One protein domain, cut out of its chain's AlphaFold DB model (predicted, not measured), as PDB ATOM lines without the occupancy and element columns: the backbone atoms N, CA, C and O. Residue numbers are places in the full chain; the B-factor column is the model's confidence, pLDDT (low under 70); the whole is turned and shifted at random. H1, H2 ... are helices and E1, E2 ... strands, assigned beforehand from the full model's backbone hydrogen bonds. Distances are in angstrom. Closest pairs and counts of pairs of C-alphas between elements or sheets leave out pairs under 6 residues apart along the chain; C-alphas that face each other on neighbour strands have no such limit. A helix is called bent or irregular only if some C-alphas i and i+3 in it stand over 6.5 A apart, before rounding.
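Overview. This is residues 45 to 240 of the 594 residues of an uncharacterized protein of Erysipelotrichaceae bacterium (UniProt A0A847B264). With little regular structure, the chain winds in stacked parallel turns: bent E3, E5 and E8, with E9, make one wall, the small sheet E4, E7, E10 another, and H1 lies by E1 and E2 at one end. Of 196 printed residues, 74 are in ten named strands and one named helix: mostly strand. It is compact, radius of gyration of the C-alphas 15.2 A, spanning 44 by 39 by 34 A.

Along the chain. The branched sheet has E1, residues 59 to 61, C-alpha 59 at (-1.413, 209.908, 12.380); E2, 86 to 89; E3, 123 to 137, 22.1 A; E5, 179 to 192, 23.0 A; E8, 209 to 216; E9, 219 to 222. The other has E4, 162 to 165; E7, 203 to 206; E10, 236 to 239, C-alpha 239 at (3.582, 197.092, 36.067). H1 is 64 to 74; E6, 197 to 199, pairs with no named strand.

Arrangement. E3 bends by 121 degrees at residue 129; its N 124 is 2.8 A from O 179 of E5. E8 and E9 lie on the other side of E5, with N 180 and O 209 2.9 A apart. H1, its O i to N i+4 pairs within hydrogen-bond range, stands at the sheet's level, height 3.2 A; E1, H1, E2 form a strand-helix-strand unit, parallel neighbours with a helix between, its crossover right-handed. N 204 of E7 is 2.9 A from O 162 of E4.

Size, cuts and confidence. The printed part has no cut. The longest link, E2 to E3, has 33 residues. Residues 210 to 240 are under pLDDT 70.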
ATOM      1  N   SER A  45      -1.949 218.253   9.238       53.31
ATOM      2  CA  SER A  45      -0.766 218.348   8.365       53.31
ATOM      3  C   SER A  45       0.414 219.181   8.906       53.31
ATOM      4  O   SER A  45       1.506 219.074   8.355       53.31
ATOM      5  N   ASN A  46       0.231 220.031   9.926       64.56
ATOM      6  CA  ASN A  46       1.337 220.765  10.565       64.56
ATOM      7  C   ASN A  46       1.956 220.006  11.752       64.56
ATOM      8  O   ASN A  46       3.073 220.327  12.170       64.56
ATOM      9  N   TYR A  47       1.232 219.031  12.313       77.00
ATOM     10  CA  TYR A  47       1.673 218.248  13.468       77.00
ATOM     11  C   TYR A  47       2.205 216.865  13.070       77.00
ATOM     12  O   TYR A  47       3.176 216.404  13.676       77.00
ATOM     13  N   TYR A  48       1.609 216.266  12.034       86.50
ATOM     14  CA  TYR A  48       1.913 214.944  11.481       86.50
ATOM     15  C   TYR A  48       2.022 215.001   9.950       86.50
ATOM     16  O   TYR A  48       1.552 215.949   9.324       86.50
ATOM     17  N   ALA A  49       2.603 213.968   9.331       85.19
ATOM     18  CA  ALA A  49       2.765 213.897   7.872       85.19
ATOM     19  C   ALA A  49       1.442 213.621   7.125       85.19
ATOM     20  O   ALA A  49       1.383 213.747   5.906       85.19
ATOM     21  N   GLY A  50       0.404 213.209   7.853       85.62
ATOM     22  CA  GLY A  50      -0.890 212.779   7.338       85.62
ATOM     23  C   GLY A  50      -1.676 212.029   8.413       85.62
ATOM     24  O   GLY A  50      -1.220 211.931   9.558       85.62
ATOM     25  N   GLY A  51      -2.832 211.492   8.027       86.44
ATOM     26  CA  GLY A  51      -3.755 210.791   8.922       86.44
ATOM     27  C   GLY A  51      -4.801 211.694   9.578       86.44
ATOM     28  O   GLY A  51      -4.635 212.914   9.676       86.44
ATOM     29  N   ASP A  52      -5.882 211.071  10.044       84.94
ATOM     30  CA  ASP A  52      -6.914 211.677  10.900       84.94
ATOM     31  C   ASP A  52      -6.911 211.108  12.332       84.94
ATOM     32  O   ASP A  52      -7.616 211.621  13.201       84.94
ATOM     33  N   GLY A  53      -6.076 210.096  12.594       85.50
ATOM     34  CA  GLY A  53      -5.924 209.469  13.906       85.50
ATOM     35  C   GLY A  53      -6.910 208.334  14.173       85.50
ATOM     36  O   GLY A  53      -6.890 207.784  15.275       85.50
ATOM     37  N   SER A  54      -7.751 207.963  13.203       89.38
ATOM     38  CA  SER A  54      -8.573 206.750  13.252       89.38
ATOM     39  C   SER A  54      -7.754 205.489  12.944       89.38
ATOM     40  O   SER A  54      -6.661 205.552  12.382       89.38
ATOM     41  N   GLN A  55      -8.308 204.317  13.272       90.56
ATOM     42  CA  GLN A  55      -7.656 203.017  13.063       90.56
ATOM     43  C   GLN A  55      -7.258 202.761  11.600       90.56
ATOM     44  O   GLN A  55      -6.206 202.189  11.335       90.56
ATOM     45  N   ASN A  56      -8.086 203.210  10.651       90.50
ATOM     46  CA  ASN A  56      -7.855 203.016   9.217       90.50
ATOM     47  C   ASN A  56      -6.948 204.098   8.602       90.50
ATOM     48  O   ASN A  56      -6.517 203.947   7.461       90.50
ATOM     49  N   ASN A  57      -6.691 205.194   9.321       90.00
ATOM     50  CA  ASN A  57      -5.948 206.354   8.829       90.00
ATOM     51  C   ASN A  57      -5.138 207.015   9.975       90.00
ATOM     52  O   ASN A  57      -5.396 208.170  10.347       90.00
ATOM     53  N   PRO A  58      -4.181 206.277  10.577       93.81
ATOM     54  CA  PRO A  58      -3.434 206.719  11.753       93.81
ATOM     55  C   PRO A  58      -2.588 207.963  11.465       93.81
ATOM     56  O   PRO A  58      -2.146 208.188  10.338       93.81
ATOM     57  N   PHE A  59      -2.309 208.761  12.496       93.75
ATOM     58  CA  PHE A  59      -1.413 209.908  12.380       93.75
ATOM     59  C   PHE A  59       0.018 209.468  12.058       93.75
ATOM     60  O   PHE A  59       0.625 208.681  12.789       93.75
ATOM     61  N   ILE A  60       0.568 210.007  10.968       93.56
ATOM     62  CA  ILE A  60       1.844 209.551  10.415       93.56
ATOM     63  C   ILE A  60       3.034 210.338  10.983       93.56
ATOM     64  O   ILE A  60       3.203 211.547  10.766       93.56
ATOM     65  N   ILE A  61       3.917 209.622  11.674       90.62
ATOM     66  CA  ILE A  61       5.157 210.131  12.256       90.62
ATOM     67  C   ILE A  61       6.308 209.771  11.308       90.62
ATOM     68  O   ILE A  61       6.637 208.605  11.104       90.62
ATOM     69  N   LYS A  62       6.906 210.801  10.702       87.31
ATOM     70  CA  LYS A  62       7.977 210.682   9.693       87.31
ATOM     71  C   LYS A  62       9.221 211.505  10.044       87.31
ATOM     72  O   LYS A  62      10.267 211.344   9.431       87.31
ATOM     73  N   THR A  63       9.104 212.409  11.017       83.56
ATOM     74  CA  THR A  63      10.185 213.295  11.459       83.56
ATOM     75  C   THR A  63      10.202 213.399  12.978       83.56
ATOM     76  O   THR A  63       9.175 213.238  13.644       83.56
ATOM     77  N   SER A  64      11.360 213.754  13.521       82.62
ATOM     78  CA  SER A  64      11.620 213.985  14.949       82.62
ATOM     79  C   SER A  64      10.689 215.048  15.542       82.62
ATOM     80  O   SER A  64      10.237 214.938  16.681       82.62
ATOM     81  N   LYS A  65      10.295 216.034  14.724       82.50
ATOM     82  CA  LYS A  65       9.294 217.047  15.076       82.50
ATOM     83  C   LYS A  65       7.896 216.453  15.295       82.50
ATOM     84  O   LYS A  65       7.179 216.944  16.157       82.50
ATOM     85  N   HIS A  66       7.496 215.410  14.560       86.38
ATOM     86  CA  HIS A  66       6.173 214.787  14.730       86.38
ATOM     87  C   HIS A  66       6.106 213.986  16.038       86.38
ATOM     88  O   HIS A  66       5.123 214.093  16.766       86.38
ATOM     89  N   LEU A  67       7.177 213.258  16.381       86.81
ATOM     90  CA  LEU A  67       7.293 212.562  17.669       86.81
ATOM     91  C   LEU A  67       7.314 213.555  18.844       86.81
ATOM     92  O   LEU A  67       6.624 213.362  19.840       86.81
ATOM     93  N   TYR A  68       8.037 214.664  18.698       85.88
ATOM     94  CA  TYR A  68       8.025 215.760  19.665       85.88
ATOM     95  C   TYR A  68       6.637 216.410  19.816       85.88
ATOM     96  O   TYR A  68       6.189 216.656  20.932       85.88
ATOM     97  N   ASN A  69       5.917 216.660  18.716       84.88
ATOM     98  CA  ASN A  69       4.552 217.193  18.773       84.88
ATOM     99  C   ASN A  69       3.600 216.247  19.525       84.88
ATOM    100  O   ASN A  69       2.773 216.724  20.301       84.88
ATOM    101  N   LEU A  70       3.731 214.929  19.320       89.81
ATOM    102  CA  LEU A  70       2.938 213.916  20.019       89.81
ATOM    103  C   LEU A  70       3.065 214.051  21.540       89.81
ATOM    104  O   LEU A  70       2.038 214.076  22.217       89.81
ATOM    105  N   THR A  71       4.278 214.200  22.082       88.88
ATOM    106  CA  THR A  71       4.469 214.261  23.542       88.88
ATOM    107  C   THR A  71       3.754 215.467  24.154       88.88
ATOM    108  O   THR A  71       2.993 215.331  25.112       88.88
ATOM    109  N   TRP A  72       3.892 216.647  23.541       85.81
ATOM    110  CA  TRP A  72       3.218 217.862  23.999       85.81
ATOM    111  C   TRP A  72       1.696 217.806  23.835       85.81
ATOM    112  O   TRP A  72       0.980 218.280  24.721       85.81
ATOM    113  N   LEU A  73       1.183 217.234  22.740       86.62
ATOM    114  CA  LEU A  73      -0.259 217.115  22.503       86.62
ATOM    115  C   LEU A  73      -0.910 216.110  23.466       86.62
ATOM    116  O   LEU A  73      -1.937 216.421  24.074       86.62
ATOM    117  N   GLN A  74      -0.276 214.954  23.675       89.88
ATOM    118  CA  GLN A  74      -0.699 213.950  24.652       89.88
ATOM    119  C   GLN A  74      -0.749 214.540  26.069       89.88
ATOM    120  O   GLN A  74      -1.785 214.487  26.731       89.88
ATOM    121  N   ASN A  75       0.325 215.201  26.503       87.94
ATOM    122  CA  ASN A  75       0.461 215.708  27.873       87.94
ATOM    123  C   ASN A  75      -0.395 216.949  28.180       87.94
ATOM    124  O   ASN A  75      -0.372 217.450  29.302       87.94
ATOM    125  N   ASN A  76      -1.145 217.451  27.195       85.00
ATOM    126  CA  ASN A  76      -2.131 218.522  27.359       85.00
ATOM    127  C   ASN A  76      -3.572 218.041  27.111       85.00
ATOM    128  O   ASN A  76      -4.473 218.865  26.972       85.00
ATOM    129  N   GLY A  77      -3.799 216.724  27.042       84.75
ATOM    130  CA  GLY A  77      -5.140 216.150  26.930       84.75
ATOM    131  C   GLY A  77      -5.822 216.361  25.576       84.75
ATOM    132  O   GLY A  77      -7.040 216.232  25.490       84.75
ATOM    133  N   TYR A  78      -5.069 216.667  24.509       86.06
ATOM    134  CA  TYR A  78      -5.641 216.779  23.159       86.06
ATOM    135  C   TYR A  78      -6.137 215.435  22.604       86.06
ATOM    136  O   TYR A  78      -6.980 215.425  21.708       86.06
ATOM    137  N   TYR A  79      -5.643 214.319  23.150       86.50
ATOM    138  CA  TYR A  79      -6.140 212.974  22.879       86.50
ATOM    139  C   TYR A  79      -7.020 212.518  24.053       86.50
ATOM    140  O   TYR A  79      -6.509 212.339  25.161       86.50
ATOM    141  N   PRO A  80      -8.344 212.383  23.858       76.69
ATOM    142  CA  PRO A  80      -9.263 212.068  24.944       76.69
ATOM    143  C   PRO A  80      -9.143 210.602  25.375       76.69
ATOM    144  O   PRO A  80      -8.988 209.705  24.554       76.69
ATOM    145  N   HIS A  81      -9.325 210.344  26.669       75.50
ATOM    146  CA  HIS A  81      -9.322 208.993  27.249       75.50
ATOM    147  C   HIS A  81     -10.554 208.143  26.876       75.50
ATOM    148  O   HIS A  81     -10.660 206.991  27.288       75.50
ATOM    149  N   THR A  82     -11.513 208.711  26.139       77.62
ATOM    150  CA  THR A  82     -12.778 208.068  25.750       77.62
ATOM    151  C   THR A  82     -12.706 207.320  24.416       77.62
ATOM    152  O   THR A  82     -13.623 206.565  24.105       77.62
ATOM    153  N   GLN A  83     -11.641 207.501  23.626       82.50
ATOM    154  CA  GLN A  83     -11.427 206.803  22.354       82.50
ATOM    155  C   GLN A  83      -9.930 206.633  22.055       82.50
ATOM    156  O   GLN A  83      -9.129 207.512  22.371       82.50
ATOM    157  N   LYS A  84      -9.539 205.534  21.395       86.25
ATOM    158  CA  LYS A  84      -8.158 205.379  20.908       86.25
ATOM    159  C   LYS A  84      -7.863 206.397  19.806       86.25
ATOM    160  O   LYS A  84      -8.647 206.541  18.871       86.25
ATOM    161  N   THR A  85      -6.701 207.039  19.890       91.69
ATOM    162  CA  THR A  85      -6.070 207.735  18.757       91.69
ATOM    163  C   THR A  85      -4.914 206.878  18.250       91.69
ATOM    164  O   THR A  85      -4.125 206.391  19.058       91.69
ATOM    165  N   TYR A  86      -4.818 206.679  16.940       92.88
ATOM    166  CA  TYR A  86      -3.846 205.781  16.320       92.88
ATOM    167  C   TYR A  86      -2.696 206.578  15.690       92.88
ATOM    168  O   TYR A  86      -2.924 207.568  14.991       92.88
ATOM    169  N   PHE A  87      -1.463 206.128  15.917       95.94
ATOM    170  CA  PHE A  87      -0.216 206.725  15.440       95.94
ATOM    171  C   PHE A  87       0.643 205.648  14.778       95.94
ATOM    172  O   PHE A  87       0.687 204.519  15.267       95.94
ATOM    173  N   LYS A  88       1.348 205.986  13.694       91.62
ATOM    174  CA  LYS A  88       2.227 205.044  12.989       91.62
ATOM    175  C   LYS A  88       3.547 205.688  12.559       91.62
ATOM    176  O   LYS A  88       3.537 206.796  12.013       91.62
ATOM    177  N   LEU A  89       4.668 204.995  12.767       81.88
ATOM    178  CA  LEU A  89       5.963 205.379  12.195       81.88
ATOM    179  C   LEU A  89       6.029 205.001  10.704       81.88
ATOM    180  O   LEU A  89       5.774 203.863  10.308       81.88
ATOM    181  N   ASP A  90       6.412 205.960   9.867       85.75
ATOM    182  CA  ASP A  90       6.624 205.766   8.422       85.75
ATOM    183  C   ASP A  90       8.117 205.770   8.042       85.75
ATOM    184  O   ASP A  90       8.506 205.296   6.978       85.75
ATOM    185  N   ASN A  91       8.977 206.259   8.936       75.81
ATOM    186  CA  ASN A  91      10.421 206.335   8.743       75.81
ATOM    187  C   ASN A  91      11.156 206.142  10.072       75.81
ATOM    188  O   ASN A  91      10.569 206.360  11.132       75.81
ATOM    189  N   ASP A  92      12.444 205.808  10.008       69.31
ATOM    190  CA  ASP A  92      13.322 205.870  11.176       69.31
ATOM    191  C   ASP A  92      13.505 207.334  11.622       69.31
ATOM    192  O   ASP A  92      13.582 208.258  10.804       69.31
ATOM    193  N   ILE A  93      13.525 207.564  12.935       79.19
ATOM    194  CA  ILE A  93      13.444 208.893  13.549       79.19
ATOM    195  C   ILE A  93      14.717 209.175  14.344       79.19
ATOM    196  O   ILE A  93      14.861 208.718  15.473       79.19
ATOM    197  N   ASN A  94      15.624 209.980  13.791       76.69
ATOM    198  CA  ASN A  94      16.815 210.427  14.513       76.69
ATOM    199  C   ASN A  94      16.540 211.745  15.260       76.69
ATOM    200  O   ASN A  94      16.329 212.792  14.646       76.69
ATOM    201  N   MET A  95      16.545 211.714  16.589       74.44
ATOM    202  CA  MET A  95      16.287 212.874  17.450       74.44
ATOM    203  C   MET A  95      17.517 213.790  17.631       74.44
ATOM    204  O   MET A  95      17.367 214.907  18.136       74.44
ATOM    205  N   ALA A  96      18.710 213.391  17.166       68.88
ATOM    206  CA  ALA A  96      19.932 214.198  17.229       68.88
ATOM    207  C   ALA A  96      19.800 215.521  16.451       68.88
ATOM    208  O   ALA A  96      19.367 215.550  15.303       68.88
ATOM    209  N   GLY A  97      20.185 216.640  17.071       56.94
ATOM    210  CA  GLY A  97      20.197 217.989  16.480       56.94
ATOM    211  C   GLY A  97      18.834 218.612  16.118       56.94
ATOM    212  O   GLY A  97      18.768 219.820  15.910       56.94
ATOM    213  N   GLN A  98      17.746 217.838  16.066       53.03
ATOM    214  CA  GLN A  98      16.470 218.239  15.443       53.03
ATOM    215  C   GLN A  98      15.582 219.179  16.287       53.03
ATOM    216  O   GLN A  98      14.609 219.723  15.768       53.03
ATOM    217  N   LEU A  99      15.898 219.393  17.569       51.84
ATOM    218  CA  LEU A  99      15.156 220.280  18.481       51.84
ATOM    219  C   LEU A  99      16.059 221.427  18.965       51.84
ATOM    220  O   LEU A  99      16.499 221.452  20.115       51.84
ATOM    221  N   SER A 100      16.393 222.346  18.054       34.84
ATOM    222  CA  SER A 100      17.346 223.434  18.293       34.84
ATOM    223  C   SER A 100      16.682 224.755  18.712       34.84
ATOM    224  O   SER A 100      15.791 225.281  18.049       34.84
ATOM    225  N   GLY A 101      17.177 225.315  19.821       32.84
ATOM    226  CA  GLY A 101      16.790 226.614  20.382       32.84
ATOM    227  C   GLY A 101      16.745 226.533  21.913       32.84
ATOM    228  O   GLY A 101      15.976 225.746  22.437       32.84
ATOM    229  N   TYR A 102      17.543 227.252  22.705       30.48
ATOM    230  CA  TYR A 102      18.549 228.283  22.413       30.48
ATOM    231  C   TYR A 102      19.964 227.784  22.796       30.48
ATOM    232  O   TYR A 102      20.118 227.045  23.764       30.48
ATOM    233  N   SER A 103      20.993 228.212  22.051       34.31
ATOM    234  CA  SER A 103      22.365 227.650  22.005       34.31
ATOM    235  C   SER A 103      22.507 226.312  21.252       34.31
ATOM    236  O   SER A 103      21.791 225.340  21.486       34.31
ATOM    237  N   SER A 104      23.429 226.288  20.287       41.53
ATOM    238  CA  SER A 104      23.384 225.441  19.085       41.53
ATOM    239  C   SER A 104      24.335 224.235  19.105       41.53
ATOM    240  O   SER A 104      25.008 223.974  18.109       41.53
ATOM    241  N   SER A 105      24.429 223.512  20.225       39.59
ATOM    242  CA  SER A 105      25.369 222.379  20.362       39.59
ATOM    243  C   SER A 105      24.829 221.127  21.066       39.59
ATOM    244  O   SER A 105      25.535 220.128  21.131       39.59
ATOM    245  N   THR A 106      23.592 221.129  21.576       42.94
ATOM    246  CA  THR A 106      22.975 219.947  22.213       42.94
ATOM    247  C   THR A 106      21.466 219.913  21.989       42.94
ATOM    248  O   THR A 106      20.802 220.951  22.056       42.94
ATOM    249  N   THR A 107      20.912 218.717  21.784       53.47
ATOM    250  CA  THR A 107      19.464 218.450  21.777       53.47
ATOM    251  C   THR A 107      18.799 218.885  23.085       53.47
ATOM    252  O   THR A 107      19.438 218.934  24.137       53.47
ATOM    253  N   GLY A 108      17.518 219.255  23.021       62.16
ATOM    254  CA  GLY A 108      16.663 219.361  24.204       62.16
ATOM    255  C   GLY A 108      15.956 218.038  24.480       62.16
ATOM    256  O   GLY A 108      15.667 217.298  23.538       62.16
ATOM    257  N   ALA A 109      15.670 217.758  25.750       73.75
ATOM    258  CA  ALA A 109      14.857 216.610  26.123       73.75
ATOM    259  C   ALA A 109      13.400 216.798  25.673       73.75
ATOM    260  O   ALA A 109      12.905 217.926  25.573       73.75
ATOM    261  N   ILE A 110      12.693 215.691  25.470       85.12
ATOM    262  CA  ILE A 110      11.234 215.677  25.334       85.12
ATOM    263  C   ILE A 110      10.599 215.238  26.664       85.12
ATOM    264  O   ILE A 110      11.207 214.452  27.396       85.12
ATOM    265  N   PRO A 111       9.389 215.704  27.013       88.69
ATOM    266  CA  PRO A 111       8.641 215.105  28.113       88.69
ATOM    267  C   PRO A 111       8.182 213.679  27.729       88.69
ATOM    268  O   PRO A 111       7.962 213.429  26.538       88.69
ATOM    269  N   PRO A 112       7.987 212.759  28.698       92.62
ATOM    270  CA  PRO A 112       7.403 211.433  28.466       92.62
ATOM    271  C   PRO A 112       6.072 211.497  27.706       92.62
ATOM    272  O   PRO A 112       5.314 212.448  27.881       92.62
ATOM    273  N   ILE A 113       5.741 210.490  26.898       93.38
ATOM    274  CA  ILE A 113       4.422 210.379  26.260       93.38
ATOM    275  C   ILE A 113       3.411 209.870  27.293       93.38
ATOM    276  O   ILE A 113       3.415 208.699  27.667       93.38
ATOM    277  N   GLY A 114       2.520 210.753  27.732       91.06
ATOM    278  CA  GLY A 114       1.497 210.463  28.730       91.06
ATOM    279  C   GLY A 114       1.984 210.691  30.160       91.06
ATOM    280  O   GLY A 114       3.100 210.324  30.511       91.06
ATOM    281  N   THR A 115       1.126 211.287  30.986       89.62
ATOM    282  CA  THR A 115       1.405 211.672  32.387       89.62
ATOM    283  C   THR A 115       0.344 211.103  33.330       89.62
ATOM    284  O   THR A 115      -0.576 210.426  32.877       89.62
ATOM    285  N   ASP A 116       0.412 211.365  34.638       83.62
ATOM    286  CA  ASP A 116      -0.647 210.945  35.585       83.62
ATOM    287  C   ASP A 116      -2.009 211.574  35.258       83.62
ATOM    288  O   ASP A 116      -3.047 210.924  35.365       83.62
ATOM    289  N   ALA A 117      -2.007 212.834  34.812       85.81
ATOM    290  CA  ALA A 117      -3.220 213.558  34.435       85.81
ATOM    291  C   ALA A 117      -3.737 213.159  33.042       85.81
ATOM    292  O   ALA A 117      -4.948 213.103  32.825       85.81
ATOM    293  N   TYR A 118      -2.828 212.866  32.105       88.38
ATOM    294  CA  TYR A 118      -3.166 212.499  30.727       88.38
ATOM    295  C   TYR A 118      -2.382 211.260  30.254       88.38
ATOM    296  O   TYR A 118      -1.491 211.402  29.410       88.38
ATOM    297  N   PRO A 119      -2.682 210.046  30.761       89.75
ATOM    298  CA  PRO A 119      -2.013 208.821  30.322       89.75
ATOM    299  C   PRO A 119      -2.194 208.535  28.828       89.75
ATOM    300  O   PRO A 119      -3.143 209.008  28.201       89.75
ATOM    301  N   PHE A 120      -1.299 207.739  28.247       92.31
ATOM    302  CA  PHE A 120      -1.401 207.328  26.853       92.31
ATOM    303  C   PHE A 120      -2.472 206.237  26.676       92.31
ATOM    304  O   PHE A 120      -2.326 205.110  27.154       92.31
ATOM    305  N   TYR A 121      -3.542 206.586  25.957       87.31
ATOM    306  CA  TYR A 121      -4.683 205.714  25.627       87.31
ATOM    307  C   TYR A 121      -4.734 205.313  24.146       87.31
ATOM    308  O   TYR A 121      -5.662 204.632  23.713       87.31
ATOM    309  N   GLY A 122      -3.782 205.793  23.347       88.56
ATOM    310  CA  GLY A 122      -3.745 205.549  21.912       88.56
ATOM    311  C   GLY A 122      -3.198 204.177  21.536       88.56
ATOM    312  O   GLY A 122      -2.888 203.341  22.385       88.56
ATOM    313  N   GLU A 123      -3.038 203.977  20.233       89.88
ATOM    314  CA  GLU A 123      -2.211 202.912  19.675       89.88
ATOM    315  C   GLU A 123      -1.014 203.536  18.957       89.88
ATOM    316  O   GLU A 123      -1.194 204.379  18.080       89.88
ATOM    317  N   PHE A 124       0.200 203.151  19.343       89.38
ATOM    318  CA  PHE A 124       1.443 203.568  18.703       89.38
ATOM    319  C   PHE A 124       2.057 202.365  17.984       89.38
ATOM    320  O   PHE A 124       2.613 201.474  18.627       89.38
ATOM    321  N   ASP A 125       1.929 202.332  16.657       82.38
ATOM    322  CA  ASP A 125       2.541 201.321  15.794       82.38
ATOM    323  C   ASP A 125       3.889 201.811  15.252       82.38
ATOM    324  O   ASP A 125       3.990 202.697  14.401       82.38
ATOM    325  N   GLY A 126       4.944 201.184  15.743       67.62
ATOM    326  CA  GLY A 126       6.315 201.392  15.335       67.62
ATOM    327  C   GLY A 126       6.656 200.917  13.926       67.62
ATOM    328  O   GLY A 126       7.666 201.352  13.383       67.62
ATOM    329  N   ASN A 127       5.837 200.052  13.312       77.69
ATOM    330  CA  ASN A 127       5.995 199.604  11.924       77.69
ATOM    331  C   ASN A 127       7.403 199.050  11.576       77.69
ATOM    332  O   ASN A 127       7.882 199.198  10.448       77.69
ATOM    333  N   GLY A 128       8.092 198.461  12.558       60.50
ATOM    334  CA  GLY A 128       9.465 197.953  12.463       60.50
ATOM    335  C   GLY A 128      10.559 199.029  12.409       60.50
ATOM    336  O   GLY A 128      11.675 198.715  12.006       60.50
ATOM    337  N   LYS A 129      10.254 200.290  12.746       68.81
ATOM    338  CA  LYS A 129      11.172 201.439  12.633       68.81
ATOM    339  C   LYS A 129      11.932 201.734  13.923       68.81
ATOM    340  O   LYS A 129      11.480 201.407  15.021       68.81
ATOM    341  N   THR A 130      13.069 202.408  13.781       65.62
ATOM    342  CA  THR A 130      13.954 202.805  14.882       65.62
ATOM    343  C   THR A 130      13.780 204.281  15.235       65.62
ATOM    344  O   THR A 130      13.790 205.147  14.362       65.62
ATOM    345  N   ILE A 131      13.685 204.589  16.528       72.25
ATOM    346  CA  ILE A 131      13.813 205.942  17.078       72.25
ATOM    347  C   ILE A 131      15.185 206.032  17.755       72.25
ATOM    348  O   ILE A 131      15.445 205.302  18.713       72.25
ATOM    349  N   SER A 132      16.061 206.915  17.270       61.09
ATOM    350  CA  SER A 132      17.449 207.018  17.728       61.09
ATOM    351  C   SER A 132      17.822 208.371  18.342       61.09
ATOM    352  O   SER A 132      17.224 209.400  18.023       61.09
ATOM    353  N   ASN A 133      18.847 208.382  19.204       60.88
ATOM    354  CA  ASN A 133      19.447 209.573  19.832       60.88
ATOM    355  C   ASN A 133      18.452 210.413  20.652       60.88
ATOM    356  O   ASN A 133      18.478 211.649  20.630       60.88
ATOM    357  N   LEU A 134      17.524 209.734  21.325       69.25
ATOM    358  CA  LEU A 134      16.399 210.346  22.017       69.25
ATOM    359  C   LEU A 134      16.739 210.645  23.481       69.25
ATOM    360  O   LEU A 134      17.115 209.755  24.228       69.25
ATOM    361  N   TRP A 135      16.501 211.877  23.923       74.69
ATOM    362  CA  TRP A 135      16.522 212.224  25.341       74.69
ATOM    363  C   TRP A 135      15.100 212.521  25.822       74.69
ATOM    364  O   TRP A 135      14.446 213.436  25.318       74.69
ATOM    365  N   ILE A 136      14.621 211.743  26.787       83.44
ATOM    366  CA  ILE A 136      13.411 212.010  27.558       83.44
ATOM    367  C   ILE A 136      13.828 212.550  28.924       83.44
ATOM    368  O   ILE A 136      14.744 212.009  29.541       83.44
ATOM    369  N   SER A 137      13.144 213.574  29.429       78.62
ATOM    370  CA  SER A 137      13.348 214.035  30.804       78.62
ATOM    371  C   SER A 137      12.041 214.337  31.518       78.62
ATOM    372  O   SER A 137      11.124 214.923  30.943       78.62
ATOM    373  N   SER A 138      11.985 213.984  32.800       79.12
ATOM    374  CA  SER A 138      10.935 214.395  33.727       79.12
ATOM    375  C   SER A 138      11.081 215.862  34.179       79.12
ATOM    376  O   SER A 138      10.204 216.363  34.876       79.12
ATOM    377  N   ASP A 139      12.199 216.529  33.872       79.81
ATOM    378  CA  ASP A 139      12.491 217.895  34.321       79.81
ATOM    379  C   ASP A 139      12.130 218.946  33.251       79.81
ATOM    380  O   ASP A 139      12.737 218.950  32.173       79.81
ATOM    381  N   PRO A 140      11.222 219.897  33.557       77.81
ATOM    382  CA  PRO A 140      10.924 221.035  32.696       77.81
ATOM    383  C   PRO A 140      12.130 221.863  32.236       77.81
ATOM    384  O   PRO A 140      12.058 222.466  31.165       77.81
ATOM    385  N   TYR A 141      13.226 221.914  33.002       76.19
ATOM    386  CA  TYR A 141      14.430 222.664  32.619       76.19
ATOM    387  C   TYR A 141      15.234 222.002  31.489       76.19
ATOM    388  O   TYR A 141      15.989 222.691  30.800       76.19
ATOM    389  N   ASP A 142      15.047 220.701  31.247       72.38
ATOM    390  CA  ASP A 142      15.715 219.987  30.154       72.38
ATOM    391  C   ASP A 142      14.969 220.165  28.804       72.38
ATOM    392  O   ASP A 142      15.543 219.950  27.728       72.38
ATOM    393  N   TRP A 143      13.699 220.603  28.830       76.62
ATOM    394  CA  TRP A 143      12.860 220.839  27.643       76.62
ATOM    395  C   TRP A 143      13.140 222.216  27.018       76.62
ATOM    396  O   TRP A 143      12.401 223.184  27.198       76.62
ATOM    397  N   LYS A 144      14.236 222.312  26.257       64.06
ATOM    398  CA  LYS A 144      14.752 223.585  25.707       64.06
ATOM    399  C   LYS A 144      13.771 224.371  24.828       64.06
ATOM    400  O   LYS A 144      13.799 225.599  24.819       64.06
ATOM    401  N   VAL A 145      12.922 223.664  24.087       65.75
ATOM    402  CA  VAL A 145      11.856 224.240  23.260       65.75
ATOM    403  C   VAL A 145      10.515 223.787  23.830       65.75
ATOM    404  O   VAL A 145      10.398 222.713  24.415       65.75
ATOM    405  N   LYS A 146       9.487 224.611  23.627       65.06
ATOM    406  CA  LYS A 146       8.093 224.317  23.950       65.06
ATOM    407  C   LYS A 146       7.193 224.903  22.854       65.06
ATOM    408  O   LYS A 146       7.460 226.025  22.417       65.06
ATOM    409  N   PRO A 147       6.140 224.206  22.385       65.12
ATOM    410  CA  PRO A 147       5.220 224.783  21.411       65.12
ATOM    411  C   PRO A 147       4.467 225.991  21.990       65.12
ATOM    412  O   PRO A 147       4.087 226.008  23.164       65.12
ATOM    413  N   LEU A 148       4.243 227.005  21.150       55.72
ATOM    414  CA  LEU A 148       3.542 228.232  21.534       55.72
ATOM    415  C   LEU A 148       2.133 227.925  22.076       55.72
ATOM    416  O   LEU A 148       1.445 227.038  21.575       55.72
ATOM    417  N   ASN A 149       1.700 228.695  23.077       62.41
ATOM    418  CA  ASN A 149       0.378 228.613  23.721       62.41
ATOM    419  C   ASN A 149       0.050 227.295  24.454       62.41
ATOM    420  O   ASN A 149      -1.112 227.045  24.771       62.41
ATOM    421  N   ILE A 150       1.049 226.465  24.768       63.97
ATOM    422  CA  ILE A 150       0.876 225.277  25.619       63.97
ATOM    423  C   ILE A 150       1.123 225.611  27.109       63.97
ATOM    424  O   ILE A 150       1.862 226.546  27.431       63.97
ATOM    425  N   GLY A 151       0.509 224.867  28.040       61.38
ATOM    426  CA  GLY A 151       0.687 225.019  29.493       61.38
ATOM    427  C   GLY A 151       2.025 224.477  30.024       61.38
ATOM    428  O   GLY A 151       2.875 224.008  29.267       61.38
ATOM    429  N   SER A 152       2.265 224.576  31.332       67.81
ATOM    430  CA  SER A 152       3.312 223.786  32.001       67.81
ATOM    431  C   SER A 152       2.861 222.326  32.094       67.81
ATOM    432  O   SER A 152       1.765 222.069  32.587       67.81
ATOM    433  N   ILE A 153       3.691 221.380  31.652       76.25
ATOM    434  CA  ILE A 153       3.420 219.950  31.847       76.25
ATOM    435  C   ILE A 153       3.834 219.565  33.268       76.25
ATOM    436  O   ILE A 153       4.966 219.822  33.671       76.25
ATOM    437  N   ASN A 154       2.931 218.907  33.994       81.56
ATOM    438  CA  ASN A 154       3.306 218.042  35.106       81.56
ATOM    439  C   ASN A 154       3.419 216.616  34.552       81.56
ATOM    440  O   ASN A 154       2.428 216.072  34.064       81.56
ATOM    441  N   VAL A 155       4.627 216.050  34.580       75.06
ATOM    442  CA  VAL A 155       4.912 214.702  34.060       75.06
ATOM    443  C   VAL A 155       4.326 213.589  34.925       75.06
ATOM    444  O   VAL A 155       4.060 212.506  34.409       75.06
ATOM    445  N   GLY A 156       4.036 213.871  36.196       81.62
ATOM    446  CA  GLY A 156       3.609 212.859  37.153       81.62
ATOM    447  C   GLY A 156       4.761 211.998  37.673       81.62
ATOM    448  O   GLY A 156       5.935 212.315  37.477       81.62
ATOM    449  N   ALA A 157       4.408 210.910  38.348       79.81
ATOM    450  CA  ALA A 157       5.330 210.004  39.025       79.81
ATOM    451  C   ALA A 157       5.811 208.835  38.138       79.81
ATOM    452  O   ALA A 157       6.177 207.787  38.663       79.81
ATOM    453  N   SER A 158       5.841 208.993  36.810       84.38
ATOM    454  CA  SER A 158       6.266 207.934  35.882       84.38
ATOM    455  C   SER A 158       7.052 208.485  34.692       84.38
ATOM    456  O   SER A 158       6.547 209.329  33.951       84.38
ATOM    457  N   THR A 159       8.258 207.960  34.455       79.69
ATOM    458  CA  THR A 159       9.166 208.456  33.408       79.69
ATOM    459  C   THR A 159       9.736 207.319  32.551       79.69
ATOM    460  O   THR A 159      10.376 206.396  33.047       79.69
ATOM    461  N   GLY A 160       9.537 207.434  31.241       79.56
ATOM    462  CA  GLY A 160      10.072 206.594  30.165       79.56
ATOM    463  C   GLY A 160       9.732 207.246  28.824       79.56
ATOM    464  O   GLY A 160       9.169 208.344  28.835       79.56
ATOM    465  N   LEU A 161      10.005 206.615  27.671       87.06
ATOM    466  CA  LEU A 161       9.474 207.123  26.388       87.06
ATOM    467  C   LEU A 161       7.964 207.388  26.495       87.06
ATOM    468  O   LEU A 161       7.490 208.448  26.089       87.06
ATOM    469  N   PHE A 162       7.244 206.457  27.112       93.06
ATOM    470  CA  PHE A 162       5.909 206.659  27.650       93.06
ATOM    471  C   PHE A 162       6.015 206.868  29.165       93.06
ATOM    472  O   PHE A 162       6.717 206.123  29.848       93.06
ATOM    473  N   GLY A 163       5.330 207.872  29.715       89.62
ATOM    474  CA  GLY A 163       5.253 208.042  31.167       89.62
ATOM    475  C   GLY A 163       4.291 207.006  31.732       89.62
ATOM    476  O   GLY A 163       4.721 206.033  32.346       89.62
ATOM    477  N   ASN A 164       3.006 207.157  31.409       89.25
ATOM    478  CA  ASN A 164       1.955 206.185  31.722       89.25
ATOM    479  C   ASN A 164       1.299 205.635  30.448       89.25
ATOM    480  O   ASN A 164       0.765 206.411  29.652       89.25
ATOM    481  N   ILE A 165       1.249 204.310  30.305       85.88
ATOM    482  CA  ILE A 165       0.420 203.610  29.310       85.88
ATOM    483  C   ILE A 165      -0.829 203.073  30.023       85.88
ATOM    484  O   ILE A 165      -0.712 202.303  30.976       85.88
ATOM    485  N   GLY A 166      -2.023 203.461  29.565       77.31
ATOM    486  CA  GLY A 166      -3.289 203.123  30.229       77.31
ATOM    487  C   GLY A 166      -3.546 203.908  31.526       77.31
ATOM    488  O   GLY A 166      -2.703 204.663  32.008       77.31
ATOM    489  N   ASN A 167      -4.749 203.773  32.094       71.06
ATOM    490  CA  ASN A 167      -5.128 204.502  33.310       71.06
ATOM    491  C   ASN A 167      -4.545 203.826  34.564       71.06
ATOM    492  O   ASN A 167      -4.709 202.622  34.736       71.06
ATOM    493  N   ILE A 168      -3.941 204.596  35.471       61.97
ATOM    494  CA  ILE A 168      -3.360 204.096  36.733       61.97
ATOM    495  C   ILE A 168      -4.405 203.690  37.798       61.97
ATOM    496  O   ILE A 168      -4.084 202.962  38.736       61.97
ATOM    497  N   SER A 169      -5.660 204.118  37.634       60.56
ATOM    498  CA  SER A 169      -6.748 204.006  38.620       60.56
ATOM    499  C   SER A 169      -8.002 203.275  38.117       60.56
ATOM    500  O   SER A 169      -8.953 203.120  38.883       60.56
ATOM    501  N   ILE A 170      -8.057 202.847  36.849       60.03
ATOM    502  CA  ILE A 170      -9.247 202.215  36.246       60.03
ATOM    503  C   ILE A 170      -8.901 200.814  35.728       60.03
ATOM    504  O   ILE A 170      -7.841 200.591  35.147       60.03
ATOM    505  N   ASN A 171      -9.815 199.864  35.935       57.28
ATOM    506  CA  ASN A 171      -9.714 198.512  35.398       57.28
ATOM    507  C   ASN A 171      -9.805 198.546  33.851       57.28
ATOM    508  O   ASN A 171     -10.797 199.055  33.325       57.28
ATOM    509  N   PRO A 172      -8.823 198.001  33.106       54.84
ATOM    510  CA  PRO A 172      -8.796 198.070  31.645       54.84
ATOM    511  C   PRO A 172      -9.952 197.322  30.963       54.84
ATOM    512  O   PRO A 172     -10.256 197.618  29.814       54.84
ATOM    513  N   THR A 173     -10.658 196.419  31.655       53.56
ATOM    514  CA  THR A 173     -11.835 195.719  31.097       53.56
ATOM    515  C   THR A 173     -13.023 196.642  30.782       53.56
ATOM    516  O   THR A 173     -13.920 196.240  30.043       53.56
ATOM    517  N   THR A 174     -13.041 197.873  31.308       53.53
ATOM    518  CA  THR A 174     -14.101 198.874  31.073       53.53
ATOM    519  C   THR A 174     -13.581 200.212  30.532       53.53
ATOM    520  O   THR A 174     -14.345 201.172  30.435       53.53
ATOM    521  N   ALA A 175     -12.297 200.292  30.173       62.50
ATOM    522  CA  ALA A 175     -11.624 201.529  29.779       62.50
ATOM    523  C   ALA A 175     -10.880 201.389  28.445       62.50
ATOM    524  O   ALA A 175     -10.602 200.291  27.968       62.50
ATOM    525  N   VAL A 176     -10.519 202.522  27.840       67.12
ATOM    526  CA  VAL A 176      -9.627 202.526  26.678       67.12
ATOM    527  C   VAL A 176      -8.223 202.123  27.134       67.12
ATOM    528  O   VAL A 176      -7.644 202.758  28.012       67.12
ATOM    529  N   ILE A 177      -7.676 201.061  26.541       76.19
ATOM    530  CA  ILE A 177      -6.356 200.517  26.882       76.19
ATOM    531  C   ILE A 177      -5.306 201.081  25.918       76.19
ATOM    532  O   ILE A 177      -5.440 200.919  24.701       76.19
ATOM    533  N   GLY A 178      -4.252 201.708  26.447       83.12
ATOM    534  CA  GLY A 178      -3.100 202.128  25.646       83.12
ATOM    535  C   GLY A 178      -2.372 200.929  25.031       83.12
ATOM    536  O   GLY A 178      -2.298 199.858  25.633       83.12
ATOM    537  N   THR A 179      -1.852 201.080  23.816       82.62
ATOM    538  CA  THR A 179      -1.144 200.011  23.096       82.62
ATOM    539  C   THR A 179       0.089 200.579  22.410       82.62
ATOM    540  O   THR A 179      -0.014 201.567  21.687       82.62
ATOM    541  N   VAL A 180       1.252 199.973  22.618       78.94
ATOM    542  CA  VAL A 180       2.516 200.424  22.022       78.94
ATOM    543  C   VAL A 180       3.253 199.217  21.452       78.94
ATOM    544  O   VAL A 180       3.432 198.231  22.165       78.94
ATOM    545  N   LYS A 181       3.662 199.265  20.181       71.12
ATOM    546  CA  LYS A 181       4.206 198.081  19.509       71.12
ATOM    547  C   LYS A 181       5.223 198.333  18.412       71.12
ATOM    548  O   LYS A 181       5.208 199.391  17.797       71.12
ATOM    549  N   SER A 182       6.024 197.316  18.103       62.16
ATOM    550  CA  SER A 182       6.730 197.166  16.819       62.16
ATOM    551  C   SER A 182       7.772 198.247  16.477       62.16
ATOM    552  O   SER A 182       7.864 198.641  15.317       62.16
ATOM    553  N   PHE A 183       8.560 198.749  17.433       59.72
ATOM    554  CA  PHE A 183       9.655 199.711  17.182       59.72
ATOM    555  C   PHE A 183      10.940 199.333  17.919       59.72
ATOM    556  O   PHE A 183      10.931 198.582  18.896       59.72
ATOM    557  N   TYR A 184      12.039 199.935  17.473       54.47
ATOM    558  CA  TYR A 184      13.326 199.904  18.151       54.47
ATOM    559  C   TYR A 184      13.669 201.273  18.749       54.47
ATOM    560  O   TYR A 184      13.374 202.316  18.166       54.47
ATOM    561  N   LEU A 185      14.327 201.268  19.905       52.72
ATOM    562  CA  LEU A 185      14.941 202.438  20.528       52.72
ATOM    563  C   LEU A 185      16.463 202.302  20.495       52.72
ATOM    564  O   LEU A 185      16.993 201.272  20.904       52.72
ATOM    565  N   GLU A 186      17.175 203.335  20.056       48.72
ATOM    566  CA  GLU A 186      18.641 203.334  19.993       48.72
ATOM    567  C   GLU A 186      19.237 204.621  20.579       48.72
ATOM    568  O   GLU A 186      18.817 205.718  20.227       48.72
ATOM    569  N   ASN A 187      20.240 204.515  21.453       48.81
ATOM    570  CA  ASN A 187      20.856 205.675  22.116       48.81
ATOM    571  C   ASN A 187      19.802 206.564  22.810       48.81
ATOM    572  O   ASN A 187      19.568 207.710  22.411       48.81
ATOM    573  N   VAL A 188      19.099 205.990  23.792       54.81
ATOM    574  CA  VAL A 188      17.965 206.642  24.469       54.81
ATOM    575  C   VAL A 188      18.282 206.932  25.928       54.81
ATOM    576  O   VAL A 188      18.466 206.009  26.718       54.81
ATOM    577  N   GLU A 189      18.293 208.207  26.306       63.53
ATOM    578  CA  GLU A 189      18.427 208.634  27.696       63.53
ATOM    579  C   GLU A 189      17.056 208.948  28.307       63.53
ATOM    580  O   GLU A 189      16.298 209.747  27.764       63.53
ATOM    581  N   VAL A 190      16.756 208.357  29.463       63.03
ATOM    582  CA  VAL A 190      15.602 208.681  30.307       63.03
ATOM    583  C   VAL A 190      16.107 209.342  31.584       63.03
ATOM    584  O   VAL A 190      16.624 208.679  32.481       63.03
ATOM    585  N   THR A 191      15.974 210.662  31.675       68.44
ATOM    586  CA  THR A 191      16.296 211.421  32.883       68.44
ATOM    587  C   THR A 191      15.071 211.547  33.778       68.44
ATOM    588  O   THR A 191      14.049 212.093  33.372       68.44
ATOM    589  N   ASN A 192      15.181 211.100  35.024       67.69
ATOM    590  CA  ASN A 192      14.148 211.264  36.031       67.69
ATOM    591  C   ASN A 192      14.674 212.059  37.229       67.69
ATOM    592  O   ASN A 192      15.634 211.661  37.882       67.69
ATOM    593  N   LYS A 193      14.019 213.180  37.529       71.25
ATOM    594  CA  LYS A 193      14.295 214.067  38.671       71.25
ATOM    595  C   LYS A 193      13.084 214.197  39.616       71.25
ATOM    596  O   LYS A 193      13.097 215.035  40.509       71.25
ATOM    597  N   VAL A 194      12.038 213.388  39.412       72.75
ATOM    598  CA  VAL A 194      10.825 213.346  40.249       72.75
ATOM    599  C   VAL A 194      11.001 212.312  41.367       72.75
ATOM    600  O   VAL A 194      11.438 211.190  41.112       72.75
ATOM    601  N   ASN A 195      10.664 212.683  42.603       63.88
ATOM    602  CA  ASN A 195      10.659 211.766  43.747       63.88
ATOM    603  C   ASN A 195       9.465 210.794  43.694       63.88
ATOM    604  O   ASN A 195       8.455 211.105  43.069       63.88
ATOM    605  N   ASP A 196       9.571 209.653  44.376       67.50
ATOM    606  CA  ASP A 196       8.511 208.640  44.518       67.50
ATOM    607  C   ASP A 196       7.970 208.116  43.173       67.50
ATOM    608  O   ASP A 196       6.771 207.879  43.011       67.50
ATOM    609  N   SER A 197       8.856 207.951  42.185       66.12
ATOM    610  CA  SER A 197       8.478 207.721  40.782       66.12
ATOM    611  C   SER A 197       8.841 206.334  40.240       66.12
ATOM    612  O   SER A 197       9.723 205.648  40.753       66.12
ATOM    613  N   ALA A 198       8.161 205.905  39.178       67.50
ATOM    614  CA  ALA A 198       8.459 204.692  38.424       67.50
ATOM    615  C   ALA A 198       9.243 205.027  37.144       67.50
ATOM    616  O   ALA A 198       8.829 205.891  36.368       67.50
ATOM    617  N   VAL A 199      10.378 204.361  36.903       61.69
ATOM    618  CA  VAL A 199      11.264 204.687  35.769       61.69
ATOM    619  C   VAL A 199      11.666 203.448  34.977       61.69
ATOM    620  O   VAL A 199      12.204 202.488  35.529       61.69
ATOM    621  N   GLY A 200      11.436 203.492  33.666       59.38
ATOM    622  CA  GLY A 200      11.843 202.466  32.707       59.38
ATOM    623  C   GLY A 200      12.114 203.084  31.338       59.38
ATOM    624  O   GLY A 200      11.656 204.184  31.045       59.38
ATOM    625  N   ILE A 201      12.882 202.399  30.489       63.81
ATOM    626  CA  ILE A 201      13.316 202.960  29.198       63.81
ATOM    627  C   ILE A 201      12.124 203.200  28.259       63.81
ATOM    628  O   ILE A 201      12.004 204.264  27.649       63.81
ATOM    629  N   VAL A 202      11.224 202.219  28.157       69.19
ATOM    630  CA  VAL A 202      10.060 202.281  27.264       69.19
ATOM    631  C   VAL A 202       8.864 202.895  27.982       69.19
ATOM    632  O   VAL A 202       8.228 203.791  27.433       69.19
ATOM    633  N   ALA A 203       8.576 202.446  29.203       77.31
ATOM    634  CA  ALA A 203       7.451 202.921  30.002       77.31
ATOM    635  C   ALA A 203       7.871 203.208  31.451       77.31
ATOM    636  O   ALA A 203       8.516 202.371  32.083       77.31
ATOM    637  N   GLY A 204       7.451 204.345  32.008       70.62
ATOM    638  CA  GLY A 204       7.524 204.590  33.451       70.62
ATOM    639  C   GLY A 204       6.563 203.672  34.209       70.62
ATOM    640  O   GLY A 204       6.974 202.918  35.084       70.62
ATOM    641  N   TYR A 205       5.299 203.647  33.789       79.44
ATOM    642  CA  TYR A 205       4.266 202.740  34.283       79.44
ATOM    643  C   TYR A 205       3.440 202.178  33.121       79.44
ATOM    644  O   TYR A 205       2.962 202.926  32.263       79.44
ATOM    645  N   ASN A 206       3.248 200.858  33.102       76.12
ATOM    646  CA  ASN A 206       2.414 200.182  32.111       76.12
ATOM    647  C   ASN A 206       1.199 199.503  32.759       76.12
ATOM    648  O   ASN A 206       1.350 198.513  33.473       76.12
ATOM    649  N   ASN A 207       0.000 199.993  32.440       75.88
ATOM    650  CA  ASN A 207      -1.288 199.325  32.659       75.88
ATOM    651  C   ASN A 207      -2.056 199.171  31.324       75.88
ATOM    652  O   ASN A 207      -3.275 199.341  31.260       75.88
ATOM    653  N   GLY A 208      -1.318 198.903  30.242       73.38
ATOM    654  CA  GLY A 208      -1.831 198.575  28.915       73.38
ATOM    655  C   GLY A 208      -0.931 197.576  28.179       73.38
ATOM    656  O   GLY A 208      -0.172 196.826  28.797       73.38
ATOM    657  N   ASN A 209      -1.022 197.554  26.850       74.62
ATOM    658  CA  ASN A 209      -0.393 196.523  26.024       74.62
ATOM    659  C   ASN A 209       0.936 197.014  25.432       74.62
ATOM    660  O   ASN A 209       1.004 198.106  24.862       74.62
ATOM    661  N   MET A 210       1.969 196.175  25.517       68.81
ATOM    662  CA  MET A 210       3.296 196.404  24.940       68.81
ATOM    663  C   MET A 210       3.766 195.130  24.230       68.81
ATOM    664  O   MET A 210       3.807 194.081  24.865       68.81
ATOM    665  N   GLU A 211       4.124 195.202  22.945       61.50
ATOM    666  CA  GLU A 211       4.539 194.027  22.149       61.50
ATOM    667  C   GLU A 211       5.634 194.376  21.119       61.50
ATOM    668  O   GLU A 211       5.647 195.471  20.561       61.50
ATOM    669  N   ALA A 212       6.562 193.451  20.848       52.53
ATOM    670  CA  ALA A 212       7.610 193.605  19.823       52.53
ATOM    671  C   ALA A 212       8.412 194.934  19.898       52.53
ATOM    672  O   ALA A 212       8.545 195.654  18.907       52.53
ATOM    673  N   ILE A 213       8.940 195.278  21.081       53.03
ATOM    674  CA  ILE A 213       9.738 196.498  21.308       53.03
ATOM    675  C   ILE A 213      11.189 196.120  21.630       53.03
ATOM    676  O   ILE A 213      11.438 195.438  22.623       53.03
ATOM    677  N   GLY A 214      12.146 196.594  20.832       46.09
ATOM    678  CA  GLY A 214      13.581 196.431  21.100       46.09
ATOM    679  C   GLY A 214      14.220 197.715  21.630       46.09
ATOM    680  O   GLY A 214      13.825 198.809  21.229       46.09
ATOM    681  N   VAL A 215      15.235 197.623  22.500       45.41
ATOM    682  CA  VAL A 215      16.039 198.799  22.895       45.41
ATOM    683  C   VAL A 215      17.535 198.491  22.929       45.41
ATOM    684  O   VAL A 215      17.949 197.391  23.288       45.41
ATOM    685  N   LYS A 216      18.341 199.486  22.560       42.91
ATOM    686  CA  LYS A 216      19.796 199.423  22.413       42.91
ATOM    687  C   LYS A 216      20.426 200.730  22.908       42.91
ATOM    688  O   LYS A 216      19.890 201.811  22.669       42.91
ATOM    689  N   ASN A 217      21.581 200.640  23.568       41.88
ATOM    690  CA  ASN A 217      22.358 201.785  24.066       41.88
ATOM    691  C   ASN A 217      21.516 202.760  24.920       41.88
ATOM    692  O   ASN A 217      21.597 203.975  24.758       41.88
ATOM    693  N   ALA A 218      20.641 202.241  25.781       44.41
ATOM    694  CA  ALA A 218      19.753 203.064  26.595       44.41
ATOM    695  C   ALA A 218      20.341 203.345  27.988       44.41
ATOM    696  O   ALA A 218      21.022 202.504  28.572       44.41
ATOM    697  N   LYS A 219      20.040 204.523  28.535       46.56
ATOM    698  CA  LYS A 219      20.551 205.026  29.814       46.56
ATOM    699  C   LYS A 219      19.399 205.568  30.653       46.56
ATOM    700  O   LYS A 219      18.612 206.374  30.169       46.56
ATOM    701  N   ILE A 220      19.337 205.190  31.926       50.44
ATOM    702  CA  ILE A 220      18.499 205.874  32.916       50.44
ATOM    703  C   ILE A 220      19.409 206.781  33.749       50.44
ATOM    704  O   ILE A 220      20.395 206.323  34.322       50.44
ATOM    705  N   SER A 221      19.073 208.068  33.812       53.34
ATOM    706  CA  SER A 221      19.761 209.072  34.625       53.34
ATOM    707  C   SER A 221      18.844 209.551  35.730       53.34
ATOM    708  O   SER A 221      17.731 209.995  35.456       53.34
ATOM    709  N   LEU A 222      19.311 209.520  36.972       55.53
ATOM    710  CA  LEU A 222      18.563 210.072  38.098       55.53
ATOM    711  C   LEU A 222      19.065 211.478  38.445       55.53
ATOM    712  O   LEU A 222      20.217 211.826  38.176       55.53
ATOM    713  N   GLY A 223      18.178 212.307  38.997       48.56
ATOM    714  CA  GLY A 223      18.501 213.659  39.451       48.56
ATOM    715  C   GLY A 223      19.610 213.685  40.509       48.56
ATOM    716  O   GLY A 223      19.859 212.705  41.204       48.56
ATOM    717  N   SER A 224      20.274 214.834  40.653       41.50
ATOM    718  CA  SER A 224      21.369 215.032  41.619       41.50
ATOM    719  C   SER A 224      20.919 215.111  43.085       41.50
ATOM    720  O   SER A 224      21.753 215.143  43.988       41.50
ATOM    721  N   THR A 225      19.611 215.164  43.330       43.75
ATOM    722  CA  THR A 225      18.981 215.053  44.647       43.75
ATOM    723  C   THR A 225      18.641 213.600  44.947       43.75
ATOM    724  O   THR A 225      18.204 212.887  44.049       43.75
ATOM    725  N   SER A 226      18.751 213.179  46.210       45.19
ATOM    726  CA  SER A 226      18.271 211.870  46.668       45.19
ATOM    727  C   SER A 226      16.776 211.719  46.371       45.19
ATOM    728  O   SER A 226      15.955 212.302  47.075       45.19
ATOM    729  N   ILE A 227      16.443 210.967  45.320       46.47
ATOM    730  CA  ILE A 227      15.069 210.677  44.908       46.47
ATOM    731  C   ILE A 227      14.781 209.182  45.010       46.47
ATOM    732  O   ILE A 227      15.602 208.352  44.618       46.47
ATOM    733  N   GLU A 228      13.601 208.841  45.515       47.09
ATOM    734  CA  GLU A 228      13.096 207.472  45.520       47.09
ATOM    735  C   GLU A 228      12.541 207.114  44.138       47.09
ATOM    736  O   GLU A 228      11.731 207.842  43.559       47.09
ATOM    737  N   VAL A 229      13.016 205.993  43.589       47.75
ATOM    738  CA  VAL A 229      12.669 205.516  42.247       47.75
ATOM    739  C   VAL A 229      12.443 204.008  42.276       47.75
ATOM    740  O   VAL A 229      13.259 203.254  42.803       47.75
ATOM    741  N   THR A 230      11.342 203.571  41.670       49.88
ATOM    742  CA  THR A 230      10.984 202.165  41.455       49.88
ATOM    743  C   THR A 230      11.261 201.771  40.005       49.88
ATOM    744  O   THR A 230      10.899 202.497  39.079       49.88
ATOM    745  N   SER A 231      11.867 200.602  39.799       50.22
ATOM    746  CA  SER A 231      11.966 199.970  38.484       50.22
ATOM    747  C   SER A 231      11.763 198.462  38.625       50.22
ATOM    748  O   SER A 231      12.612 197.773  39.188       50.22
ATOM    749  N   ASN A 232      10.616 197.952  38.172       44.69
ATOM    750  CA  ASN A 232      10.314 196.518  38.163       44.69
ATOM    751  C   ASN A 232      11.131 195.790  37.079       44.69
ATOM    752  O   ASN A 232      11.550 194.656  37.286       44.69
ATOM    753  N   TYR A 233      11.346 196.448  35.934       47.31
ATOM    754  CA  TYR A 233      12.123 195.962  34.793       47.31
ATOM    755  C   TYR A 233      12.815 197.150  34.115       47.31
ATOM    756  O   TYR A 233      12.215 198.215  33.986       47.31
ATOM    757  N   SER A 234      14.015 196.971  33.559       47.22
ATOM    758  CA  SER A 234      14.748 198.062  32.885       47.22
ATOM    759  C   SER A 234      13.947 198.741  31.759       47.22
ATOM    760  O   SER A 234      14.087 199.940  31.519       47.22
ATOM    761  N   LEU A 235      13.070 197.992  31.079       51.19
ATOM    762  CA  LEU A 235      12.173 198.516  30.042       51.19
ATOM    763  C   LEU A 235      10.895 199.170  30.605       51.19
ATOM    764  O   LEU A 235      10.340 200.051  29.947       51.19
ATOM    765  N   ILE A 236      10.429 198.746  31.787       56.28
ATOM    766  CA  ILE A 236       9.122 199.093  32.371       56.28
ATOM    767  C   ILE A 236       9.282 199.373  33.874       56.28
ATOM    768  O   ILE A 236       9.423 198.449  34.681       56.28
ATOM    769  N   GLY A 237       9.186 200.644  34.262       52.91
ATOM    770  CA  GLY A 237       9.428 201.080  35.638       52.91
ATOM    771  C   GLY A 237       8.462 200.484  36.659       52.91
ATOM    772  O   GLY A 237       8.868 200.107  37.754       52.91
ATOM    773  N   LYS A 238       7.188 200.318  36.308       65.19
ATOM    774  CA  LYS A 238       6.212 199.632  37.157       65.19
ATOM    775  C   LYS A 238       5.097 199.014  36.324       65.19
ATOM    776  O   LYS A 238       4.593 199.626  35.386       65.19
ATOM    777  N   ILE A 239       4.706 197.798  36.688       62.22
ATOM    778  CA  ILE A 239       3.582 197.092  36.067       62.22
ATOM    779  C   ILE A 239       2.294 197.393  36.850       62.22
ATOM    780  O   ILE A 239       2.294 197.417  38.084       62.22
ATOM    781  N   GLY A 240       1.209 197.668  36.128       63.62
ATOM    782  CA  GLY A 240      -0.134 197.847  36.671       63.62
ATOM    783  C   GLY A 240      -0.807 196.516  37.026       63.62
ATOM    784  O   GLY A 240      -0.480 195.483  36.449       63.62
TER     785      GLY A 240